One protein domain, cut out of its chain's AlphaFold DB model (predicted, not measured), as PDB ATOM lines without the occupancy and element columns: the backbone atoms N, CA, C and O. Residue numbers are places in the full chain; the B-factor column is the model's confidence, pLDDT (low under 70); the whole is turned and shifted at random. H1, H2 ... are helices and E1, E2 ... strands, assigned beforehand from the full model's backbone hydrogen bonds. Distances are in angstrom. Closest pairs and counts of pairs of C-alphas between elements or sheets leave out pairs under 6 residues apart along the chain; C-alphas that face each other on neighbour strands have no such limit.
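This is residues 455 to 524 of the 1238 residues of the protein "Chromo domain-containing protein" of Emiliania huxleyi (UniProt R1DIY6). A long two-stranded hairpin, E1 and E2, reaches as an arm from a small head that holds the helices H1 and H2. The 70 printed residues include, in order, H1, H2, E1 and E2; the sheet is antiparallel and the class mixed, helices and strands. The whole is loose, radius of gyration of the C-alphas 15.8 A, spanning 47 by 27 by 25 A.

E1, residues 501 to 511, and E2, residues 514 to 523, form an antiparallel hairpin at 157 degrees; N 502 and O 522, 2.8 A apart, are within hydrogen-bond range. The closest C-alphas of E2 and H2, residues 484 to 494, are those of Pro 523 and Pro 489, 7.8 A apart. H1, residues 465 to 476, only just touches H2, with 3 pairs of C-alphas within 8 A and through its residues 471 to 475 alone; the closest C-alphas, of Cys 471 and Ile 484, are 6.9 A apart. Their lines are only just about perpendicular, at 71 degrees. H1 is apart from E1 and E2. Every O i to N i+4 pair is within hydrogen-bond range in H1, 4 of 7 in H2.

E1 measures 27.9 A, E2 28.3 A, H1 and H2 15.8 A each. C-alpha 465 is at (7.305, -50.284, 284.434), C-alpha 523 at (17.013, -47.704, 299.620).

The C-alphas farthest apart, of Leu 477 and Asp 512, are 47.8 A apart. The printed part has no cut and no long link. The pLDDT is under 70 at residues 478, 494 to 495 and 514 to 515.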
ATOM      1  N   ALA A 455      16.468 -42.323 288.796       82.94
ATOM      2  CA  ALA A 455      15.724 -42.357 287.537       82.94
ATOM      3  C   ALA A 455      15.649 -43.768 286.924       82.94
ATOM      4  O   ALA A 455      14.682 -44.083 286.241       82.94
ATOM      5  N   ARG A 456      16.608 -44.656 287.235       82.50
ATOM      6  CA  ARG A 456      16.568 -46.059 286.789       82.50
ATOM      7  C   ARG A 456      15.394 -46.841 287.380       82.50
ATOM      8  O   ARG A 456      14.972 -47.822 286.773       82.50
ATOM      9  N   PHE A 457      14.891 -46.420 288.541       83.38
ATOM     10  CA  PHE A 457      13.817 -47.097 289.274       83.38
ATOM     11  C   PHE A 457      12.488 -46.339 289.234       83.38
ATOM     12  O   PHE A 457      11.435 -46.925 289.483       83.38
ATOM     13  N   LYS A 458      12.516 -45.024 288.998       85.19
ATOM     14  CA  LYS A 458      11.354 -44.148 289.160       85.19
ATOM     15  C   LYS A 458      11.147 -43.217 287.983       85.19
ATOM     16  O   LYS A 458      12.086 -42.568 287.530       85.19
ATOM     17  N   LEU A 459       9.879 -43.059 287.624       84.25
ATOM     18  CA  LEU A 459       9.388 -42.034 286.718       84.25
ATOM     19  C   LEU A 459       8.519 -41.053 287.522       84.25
ATOM     20  O   LEU A 459       7.415 -41.375 287.971       84.25
ATOM     21  N   GLY A 460       9.058 -39.861 287.790       82.50
ATOM     22  CA  GLY A 460       8.429 -38.879 288.678       82.50
ATOM     23  C   GLY A 460       8.243 -39.415 290.106       82.50
ATOM     24  O   GLY A 460       9.212 -39.750 290.793       82.50
ATOM     25  N   ASN A 461       6.988 -39.499 290.559       80.56
ATOM     26  CA  ASN A 461       6.626 -39.959 291.908       80.56
ATOM     27  C   ASN A 461       6.308 -41.462 292.004       80.56
ATOM     28  O   ASN A 461       6.049 -41.955 293.106       80.56
ATOM     29  N   HIS A 462       6.357 -42.199 290.893       84.00
ATOM     30  CA  HIS A 462       6.022 -43.623 290.832       84.00
ATOM     31  C   HIS A 462       7.226 -44.469 290.408       84.00
ATOM     32  O   HIS A 462       8.217 -43.940 289.900       84.00
ATOM     33  N   PHE A 463       7.167 -45.774 290.679       90.44
ATOM     34  CA  PHE A 463       8.145 -46.713 290.133       90.44
ATOM     35  C   PHE A 463       7.854 -46.925 288.648       90.44
ATOM     36  O   PHE A 463       6.700 -46.836 288.237       90.44
ATOM     37  N   ASN A 464       8.908 -47.118 287.860       89.69
ATOM     38  CA  ASN A 464       8.766 -47.355 286.427       89.69
ATOM     39  C   ASN A 464       8.309 -48.794 286.133       89.69
ATOM     40  O   ASN A 464       8.372 -49.672 287.000       89.69
ATOM     41  N   ALA A 465       7.886 -49.034 284.897       89.44
ATOM     42  CA  ALA A 465       7.305 -50.284 284.434       89.44
ATOM     43  C   ALA A 465       8.241 -51.484 284.625       89.44
ATOM     44  O   ALA A 465       7.783 -52.527 285.071       89.44
ATOM     45  N   GLU A 466       9.551 -51.339 284.400       86.94
ATOM     46  CA  GLU A 466      10.525 -52.413 284.672       86.94
ATOM     47  C   GLU A 466      10.600 -52.765 286.164       86.94
ATOM     48  O   GLU A 466      10.659 -53.936 286.542       86.94
ATOM     49  N   THR A 467      10.581 -51.756 287.041       88.62
ATOM     50  CA  THR A 467      10.624 -51.981 288.492       88.62
ATOM     51  C   THR A 467       9.332 -52.633 288.988       88.62
ATOM     52  O   THR A 467       9.373 -53.523 289.846       88.62
ATOM     53  N   GLU A 468       8.185 -52.205 288.460       91.12
ATOM     54  CA  GLU A 468       6.889 -52.811 288.764       91.12
ATOM     55  C   GLU A 468       6.797 -54.238 288.198       91.12
ATOM     56  O   GLU A 468       6.415 -55.141 288.943       91.12
ATOM     57  N   LEU A 469       7.258 -54.485 286.965       89.19
ATOM     58  CA  LEU A 469       7.361 -55.817 286.357       89.19
ATOM     59  C   LEU A 469       8.222 -56.756 287.206       89.19
ATOM     60  O   LEU A 469       7.809 -57.883 287.476       89.19
ATOM     61  N   ALA A 470       9.378 -56.305 287.699       86.81
ATOM     62  CA  ALA A 470      10.215 -57.108 288.589       86.81
ATOM     63  C   ALA A 470       9.462 -57.496 289.877       86.81
ATOM     64  O   ALA A 470       9.521 -58.642 290.331       86.81
ATOM     65  N   CYS A 471       8.702 -56.563 290.458       88.94
ATOM     66  CA  CYS A 471       7.883 -56.843 291.637       88.94
ATOM     67  C   CYS A 471       6.740 -57.819 291.336       88.94
ATOM     68  O   CYS A 471       6.513 -58.740 292.121       88.94
ATOM     69  N   ILE A 472       6.040 -57.623 290.218       86.88
ATOM     70  CA  ILE A 472       4.947 -58.476 289.740       86.88
ATOM     71  C   ILE A 472       5.470 -59.895 289.489       86.88
ATOM     72  O   ILE A 472       4.901 -60.852 290.005       86.88
ATOM     73  N   SER A 473       6.616 -60.034 288.820       83.94
ATOM     74  CA  SER A 473       7.275 -61.318 288.547       83.94
ATOM     75  C   SER A 473       7.544 -62.096 289.834       83.94
ATOM     76  O   SER A 473       7.097 -63.228 290.003       83.94
ATOM     77  N   VAL A 474       8.193 -61.459 290.811       83.00
ATOM     78  CA  VAL A 474       8.497 -62.088 292.104       83.00
ATOM     79  C   VAL A 474       7.223 -62.413 292.898       83.00
ATOM     80  O   VAL A 474       7.145 -63.443 293.573       83.00
ATOM     81  N   MET A 475       6.204 -61.556 292.820       80.75
ATOM     82  CA  MET A 475       4.902 -61.794 293.448       80.75
ATOM     83  C   MET A 475       4.194 -63.005 292.829       80.75
ATOM     84  O   MET A 475       3.607 -63.825 293.547       80.75
ATOM     85  N   HIS A 476       4.295 -63.165 291.510       79.06
ATOM     86  CA  HIS A 476       3.714 -64.281 290.774       79.06
ATOM     87  C   HIS A 476       4.467 -65.600 291.014       79.06
ATOM     88  O   HIS A 476       3.840 -66.654 291.035       79.06
ATOM     89  N   LEU A 477       5.745 -65.559 291.401       75.75
ATOM     90  CA  LEU A 477       6.478 -66.733 291.907       75.75
ATOM     91  C   LEU A 477       6.029 -67.209 293.303       75.75
ATOM     92  O   LEU A 477       6.560 -68.180 293.840       75.75
ATOM     93  N   GLY A 478       5.064 -66.539 293.939       69.38
ATOM     94  CA  GLY A 478       4.566 -66.964 295.246       69.38
ATOM     95  C   GLY A 478       5.206 -66.265 296.440       69.38
ATOM     96  O   GLY A 478       4.857 -66.584 297.583       69.38
ATOM     97  N   ILE A 479       6.136 -65.335 296.218       78.88
ATOM     98  CA  ILE A 479       6.848 -64.665 297.303       78.88
ATOM     99  C   ILE A 479       5.935 -63.661 297.999       78.88
ATOM    100  O   ILE A 479       5.242 -62.852 297.382       78.88
ATOM    101  N   ALA A 480       5.965 -63.680 299.331       77.44
ATOM    102  CA  ALA A 480       5.107 -62.808 300.104       77.44
ATOM    103  C   ALA A 480       5.490 -61.320 299.912       77.44
ATOM    104  O   ALA A 480       6.656 -60.955 300.044       77.44
ATOM    105  N   ARG A 481       4.518 -60.428 299.671       82.00
ATOM    106  CA  ARG A 481       4.693 -59.002 299.324       82.00
ATOM    107  C   ARG A 481       5.540 -58.216 300.327       82.00
ATOM    108  O   ARG A 481       6.263 -57.301 299.963       82.00
ATOM    109  N   GLN A 482       5.496 -58.597 301.600       82.50
ATOM    110  CA  GLN A 482       6.318 -58.029 302.674       82.50
ATOM    111  C   GLN A 482       7.799 -58.450 302.624       82.50
ATOM    112  O   GLN A 482       8.629 -57.886 303.338       82.50
ATOM    113  N   LYS A 483       8.127 -59.475 301.834       82.19
ATOM    114  CA  LYS A 483       9.482 -59.999 301.632       82.19
ATOM    115  C   LYS A 483      10.113 -59.467 300.344       82.19
ATOM    116  O   LYS A 483      11.325 -59.299 300.343       82.19
ATOM    117  N   ILE A 484       9.322 -59.120 299.325       83.88
ATOM    118  CA  ILE A 484       9.809 -58.581 298.038       83.88
ATOM    119  C   ILE A 484      10.780 -57.395 298.221       83.88
ATOM    120  O   ILE A 484      11.894 -57.473 297.704       83.88
ATOM    121  N   PRO A 485      10.483 -56.364 299.044       84.88
ATOM    122  CA  PRO A 485      11.415 -55.251 299.272       84.88
ATOM    123  C   PRO A 485      12.786 -55.672 299.808       84.88
ATOM    124  O   PRO A 485      13.770 -54.964 299.619       84.88
ATOM    125  N   LYS A 486      12.859 -56.809 300.511       82.25
ATOM    126  CA  LYS A 486      14.104 -57.318 301.096       82.25
ATOM    127  C   LYS A 486      15.007 -57.968 300.054       82.25
ATOM    128  O   LYS A 486      16.198 -58.087 300.311       82.25
ATOM    129  N   LEU A 487      14.465 -58.368 298.904       80.38
ATOM    130  CA  LEU A 487      15.222 -59.019 297.839       80.38
ATOM    131  C   LEU A 487      16.087 -58.027 297.060       80.38
ATOM    132  O   LEU A 487      17.228 -58.346 296.750       80.38
ATOM    133  N   PHE A 488      15.610 -56.800 296.838       81.44
ATOM    134  CA  PHE A 488      16.379 -55.749 296.160       81.44
ATOM    135  C   PHE A 488      17.785 -55.526 296.752       81.44
ATOM    136  O   PHE A 488      18.758 -55.639 296.012       81.44
ATOM    137  N   PRO A 489      17.959 -55.267 298.067       76.75
ATOM    138  CA  PRO A 489      19.290 -55.093 298.645       76.75
ATOM    139  C   PRO A 489      20.117 -56.385 298.702       76.75
ATOM    140  O   PRO A 489      21.331 -56.297 298.864       76.75
ATOM    141  N   ILE A 490      19.494 -57.565 298.610       74.62
ATOM    142  CA  ILE A 490      20.207 -58.849 298.536       74.62
ATOM    143  C   ILE A 490      20.803 -59.015 297.138       74.62
ATOM    144  O   ILE A 490      22.010 -59.209 297.016       74.62
ATOM    145  N   PHE A 491      19.990 -58.856 296.091       73.38
ATOM    146  CA  PHE A 491      20.449 -58.952 294.706       73.38
ATOM    147  C   PHE A 491      21.448 -57.859 294.352       73.38
ATOM    148  O   PHE A 491      22.456 -58.145 293.719       73.38
ATOM    149  N   ALA A 492      21.240 -56.634 294.834       74.25
ATOM    150  CA  ALA A 492      22.192 -55.553 294.627       74.25
ATOM    151  C   ALA A 492      23.585 -55.891 295.186       74.25
ATOM    152  O   ALA A 492      24.585 -55.672 294.515       74.25
ATOM    153  N   ARG A 493      23.664 -56.502 296.377       72.19
ATOM    154  CA  ARG A 493      24.948 -56.960 296.932       72.19
ATOM    155  C   ARG A 493      25.552 -58.109 296.135       72.19
ATOM    156  O   ARG A 493      26.757 -58.107 295.927       72.19
ATOM    157  N   LEU A 494      24.728 -59.072 295.721       62.38
ATOM    158  CA  LEU A 494      25.177 -60.230 294.946       62.38
ATOM    159  C   LEU A 494      25.763 -59.815 293.590       62.38
ATOM    160  O   LEU A 494      26.765 -60.370 293.163       62.38
ATOM    161  N   LEU A 495      25.150 -58.822 292.944       68.12
ATOM    162  CA  LEU A 495      25.513 -58.343 291.609       68.12
ATOM    163  C   LEU A 495      26.500 -57.163 291.627       68.12
ATOM    164  O   LEU A 495      26.804 -56.612 290.575       68.12
ATOM    165  N   GLY A 496      26.970 -56.730 292.802       72.00
ATOM    166  CA  GLY A 496      27.872 -55.577 292.919       72.00
ATOM    167  C   GLY A 496      27.238 -54.231 292.536       72.00
ATOM    168  O   GLY A 496      27.953 -53.285 292.220       72.00
ATOM    169  N   VAL A 497      25.908 -54.127 292.576       79.69
ATOM    170  CA  VAL A 497      25.150 -52.919 292.228       79.69
ATOM    171  C   VAL A 497      24.928 -52.047 293.466       79.69
ATOM    172  O   VAL A 497      24.454 -52.497 294.513       79.69
ATOM    173  N   LYS A 498      25.215 -50.753 293.347       82.75
ATOM    174  CA  LYS A 498      25.034 -49.759 294.406       82.75
ATOM    175  C   LYS A 498      23.665 -49.094 294.293       82.75
ATOM    176  O   LYS A 498      23.449 -48.216 293.465       82.75
ATOM    177  N   LEU A 499      22.731 -49.493 295.158       84.44
ATOM    178  CA  LEU A 499      21.381 -48.921 295.157       84.44
ATOM    179  C   LEU A 499      21.381 -47.426 295.531       84.44
ATOM    180  O   LEU A 499      22.113 -47.028 296.441       84.44
ATOM    181  N   PRO A 500      20.504 -46.612 294.918       86.88
ATOM    182  CA  PRO A 500      20.234 -45.260 295.387       86.88
ATOM    183  C   PRO A 500      19.515 -45.294 296.744       86.88
ATOM    184  O   PRO A 500      18.706 -46.185 297.016       86.88
ATOM    185  N   TYR A 501      19.790 -44.311 297.605       84.62
ATOM    186  CA  TYR A 501      19.194 -44.191 298.941       84.62
ATOM    187  C   TYR A 501      18.534 -42.826 299.135       84.62
ATOM    188  O   TYR A 501      18.991 -41.821 298.599       84.62
ATOM    189  N   ARG A 502      17.492 -42.799 299.967       83.38
ATOM    190  CA  ARG A 502      16.855 -41.590 300.491       83.38
ATOM    191  C   ARG A 502      16.899 -41.573 302.010       83.38
ATOM    192  O   ARG A 502      16.887 -42.624 302.653       83.38
ATOM    193  N   GLU A 503      16.886 -40.386 302.584       85.75
ATOM    194  CA  GLU A 503      16.856 -40.190 304.030       85.75
ATOM    195  C   GLU A 503      15.451 -39.772 304.459       85.75
ATOM    196  O   GLU A 503      14.834 -38.901 303.848       85.75
ATOM    197  N   ILE A 504      14.913 -40.440 305.480       81.19
ATOM    198  CA  ILE A 504      13.607 -40.114 306.057       81.19
ATOM    199  C   ILE A 504      13.738 -39.882 307.560       81.19
ATOM    200  O   ILE A 504      14.465 -40.604 308.240       81.19
ATOM    201  N   LYS A 505      13.007 -38.907 308.104       83.06
ATOM    202  CA  LYS A 505      12.860 -38.751 309.557       83.06
ATOM    203  C   LYS A 505      11.787 -39.718 310.055       83.06
ATOM    204  O   LYS A 505      10.654 -39.679 309.584       83.06
ATOM    205  N   VAL A 506      12.144 -40.594 310.990       82.12
ATOM    206  CA  VAL A 506      11.218 -41.520 311.658       82.12
ATOM    207  C   VAL A 506      11.132 -41.202 313.149       82.12
ATOM    208  O   VAL A 506      12.099 -40.679 313.705       82.12
ATOM    209  N   PRO A 507      10.009 -41.509 313.823       79.00
ATOM    210  CA  PRO A 507       9.905 -41.301 315.261       79.00
ATOM    211  C   PRO A 507      10.955 -42.136 316.001       79.00
ATOM    212  O   PRO A 507      11.030 -43.351 315.817       79.00
ATOM    213  N   GLY A 508      11.771 -41.463 316.802       78.75
ATOM    214  CA  GLY A 508      12.781 -42.039 317.674       78.75
ATOM    215  C   GLY A 508      12.231 -42.404 319.056       78.75
ATOM    216  O   GLY A 508      11.021 -42.292 319.296       78.75
ATOM    217  N   PRO A 509      13.112 -42.854 319.967       74.75
ATOM    218  CA  PRO A 509      12.755 -43.087 321.361       74.75
ATOM    219  C   PRO A 509      12.222 -41.807 322.018       74.75
ATOM    220  O   PRO A 509      12.593 -40.689 321.650       74.75
ATOM    221  N   ILE A 510      11.314 -41.970 322.978       74.62
ATOM    222  CA  ILE A 510      10.860 -40.852 323.805       74.62
ATOM    223  C   ILE A 510      11.980 -40.559 324.798       74.62
ATOM    224  O   ILE A 510      12.387 -41.447 325.541       74.62
ATOM    225  N   VAL A 511      12.477 -39.329 324.773       71.25
ATOM    226  CA  VAL A 511      13.485 -38.821 325.706       71.25
ATOM    227  C   VAL A 511      12.850 -37.612 326.385       71.25
ATOM    228  O   VAL A 511      12.270 -36.765 325.705       71.25
ATOM    229  N   ASP A 512      12.852 -37.592 327.717       71.75
ATOM    230  CA  ASP A 512      12.257 -36.530 328.548       71.75
ATOM    231  C   ASP A 512      10.790 -36.212 328.208       71.75
ATOM    232  O   ASP A 512      10.380 -35.060 328.062       71.75
ATOM    233  N   GLY A 513       9.981 -37.254 327.993       71.19
ATOM    234  CA  GLY A 513       8.557 -37.111 327.660       71.19
ATOM    235  C   GLY A 513       8.276 -36.553 326.258       71.19
ATOM    236  O   GLY A 513       7.114 -36.451 325.864       71.19
ATOM    237  N   LYS A 514       9.309 -36.243 325.461       59.81
ATOM    238  CA  LYS A 514       9.184 -35.760 324.081       59.81
ATOM    239  C   LYS A 514       9.642 -36.816 323.085       59.81
ATOM    240  O   LYS A 514      10.660 -37.489 323.239       59.81
ATOM    241  N   ARG A 515       8.864 -36.977 322.016       67.19
ATOM    242  CA  ARG A 515       9.162 -37.936 320.952       67.19
ATOM    243  C   ARG A 515      10.283 -37.384 320.076       67.19
ATOM    244  O   ARG A 515      10.074 -36.417 319.350       67.19
ATOM    245  N   THR A 516      11.469 -37.986 320.147       83.12
ATOM    246  CA  THR A 516      12.593 -37.595 319.282       83.12
ATOM    247  C   THR A 516      12.353 -38.054 317.838       83.12
ATOM    248  O   THR A 516      11.438 -38.835 317.562       83.12
ATOM    249  N   SER A 517      13.158 -37.574 316.884       77.69
ATOM    250  CA  SER A 517      13.150 -38.065 315.499       77.69
ATOM    251  C   SER A 517      14.548 -38.520 315.094       77.69
ATOM    252  O   SER A 517      15.520 -37.823 315.371       77.69
ATOM    253  N   VAL A 518      14.648 -39.676 314.441       83.38
ATOM    254  CA  VAL A 518      15.907 -40.256 313.951       83.38
ATOM    255  C   VAL A 518      15.885 -40.256 312.427       83.38
ATOM    256  O   VAL A 518      14.879 -40.623 311.816       83.38
ATOM    257  N   VAL A 519      16.988 -39.852 311.795       83.75
ATOM    258  CA  VAL A 519      17.142 -39.945 310.336       83.75
ATOM    259  C   VAL A 519      17.511 -41.379 309.972       83.75
ATOM    260  O   VAL A 519      18.522 -41.914 310.420       83.75
ATOM    261  N   LYS A 520      16.679 -42.021 309.154       80.75
ATOM    262  CA  LYS A 520      16.897 -43.373 308.646       80.75
ATOM    263  C   LYS A 520      17.152 -43.324 307.147       80.75
ATOM    264  O   LYS A 520      16.318 -42.838 306.383       80.75
ATOM    265  N   ARG A 521      18.283 -43.887 306.724       79.94
ATOM    266  CA  ARG A 521      18.614 -44.080 305.310       79.94
ATOM    267  C   ARG A 521      17.914 -45.338 304.788       79.94
ATOM    268  O   ARG A 521      18.079 -46.425 305.341       79.94
ATOM    269  N   LEU A 522      17.101 -45.191 303.748       78.31
ATOM    270  CA  LEU A 522      16.340 -46.268 303.115       78.31
ATOM    271  C   LEU A 522      16.678 -46.355 301.626       78.31
ATOM    272  O   LEU A 522      16.777 -45.312 300.983       78.31
ATOM    273  N   PRO A 523      16.825 -47.562 301.058       82.06
ATOM    274  CA  PRO A 523      17.013 -47.704 299.620       82.06
ATOM    275  C   PRO A 523      15.782 -47.173 298.868       82.06
ATOM    276  O   PRO A 523      14.644 -47.324 299.325       82.06
ATOM    277  N   GLU A 524      16.007 -46.555 297.708       82.44
ATOM    278  CA  GLU A 524      14.980 -46.075 296.770       82.44
ATOM    279  C   GLU A 524      14.368 -47.243 295.977       82.44
ATOM    280  O   GLU A 524      14.259 -47.223 294.756       82.44
TER     281      GLU A 524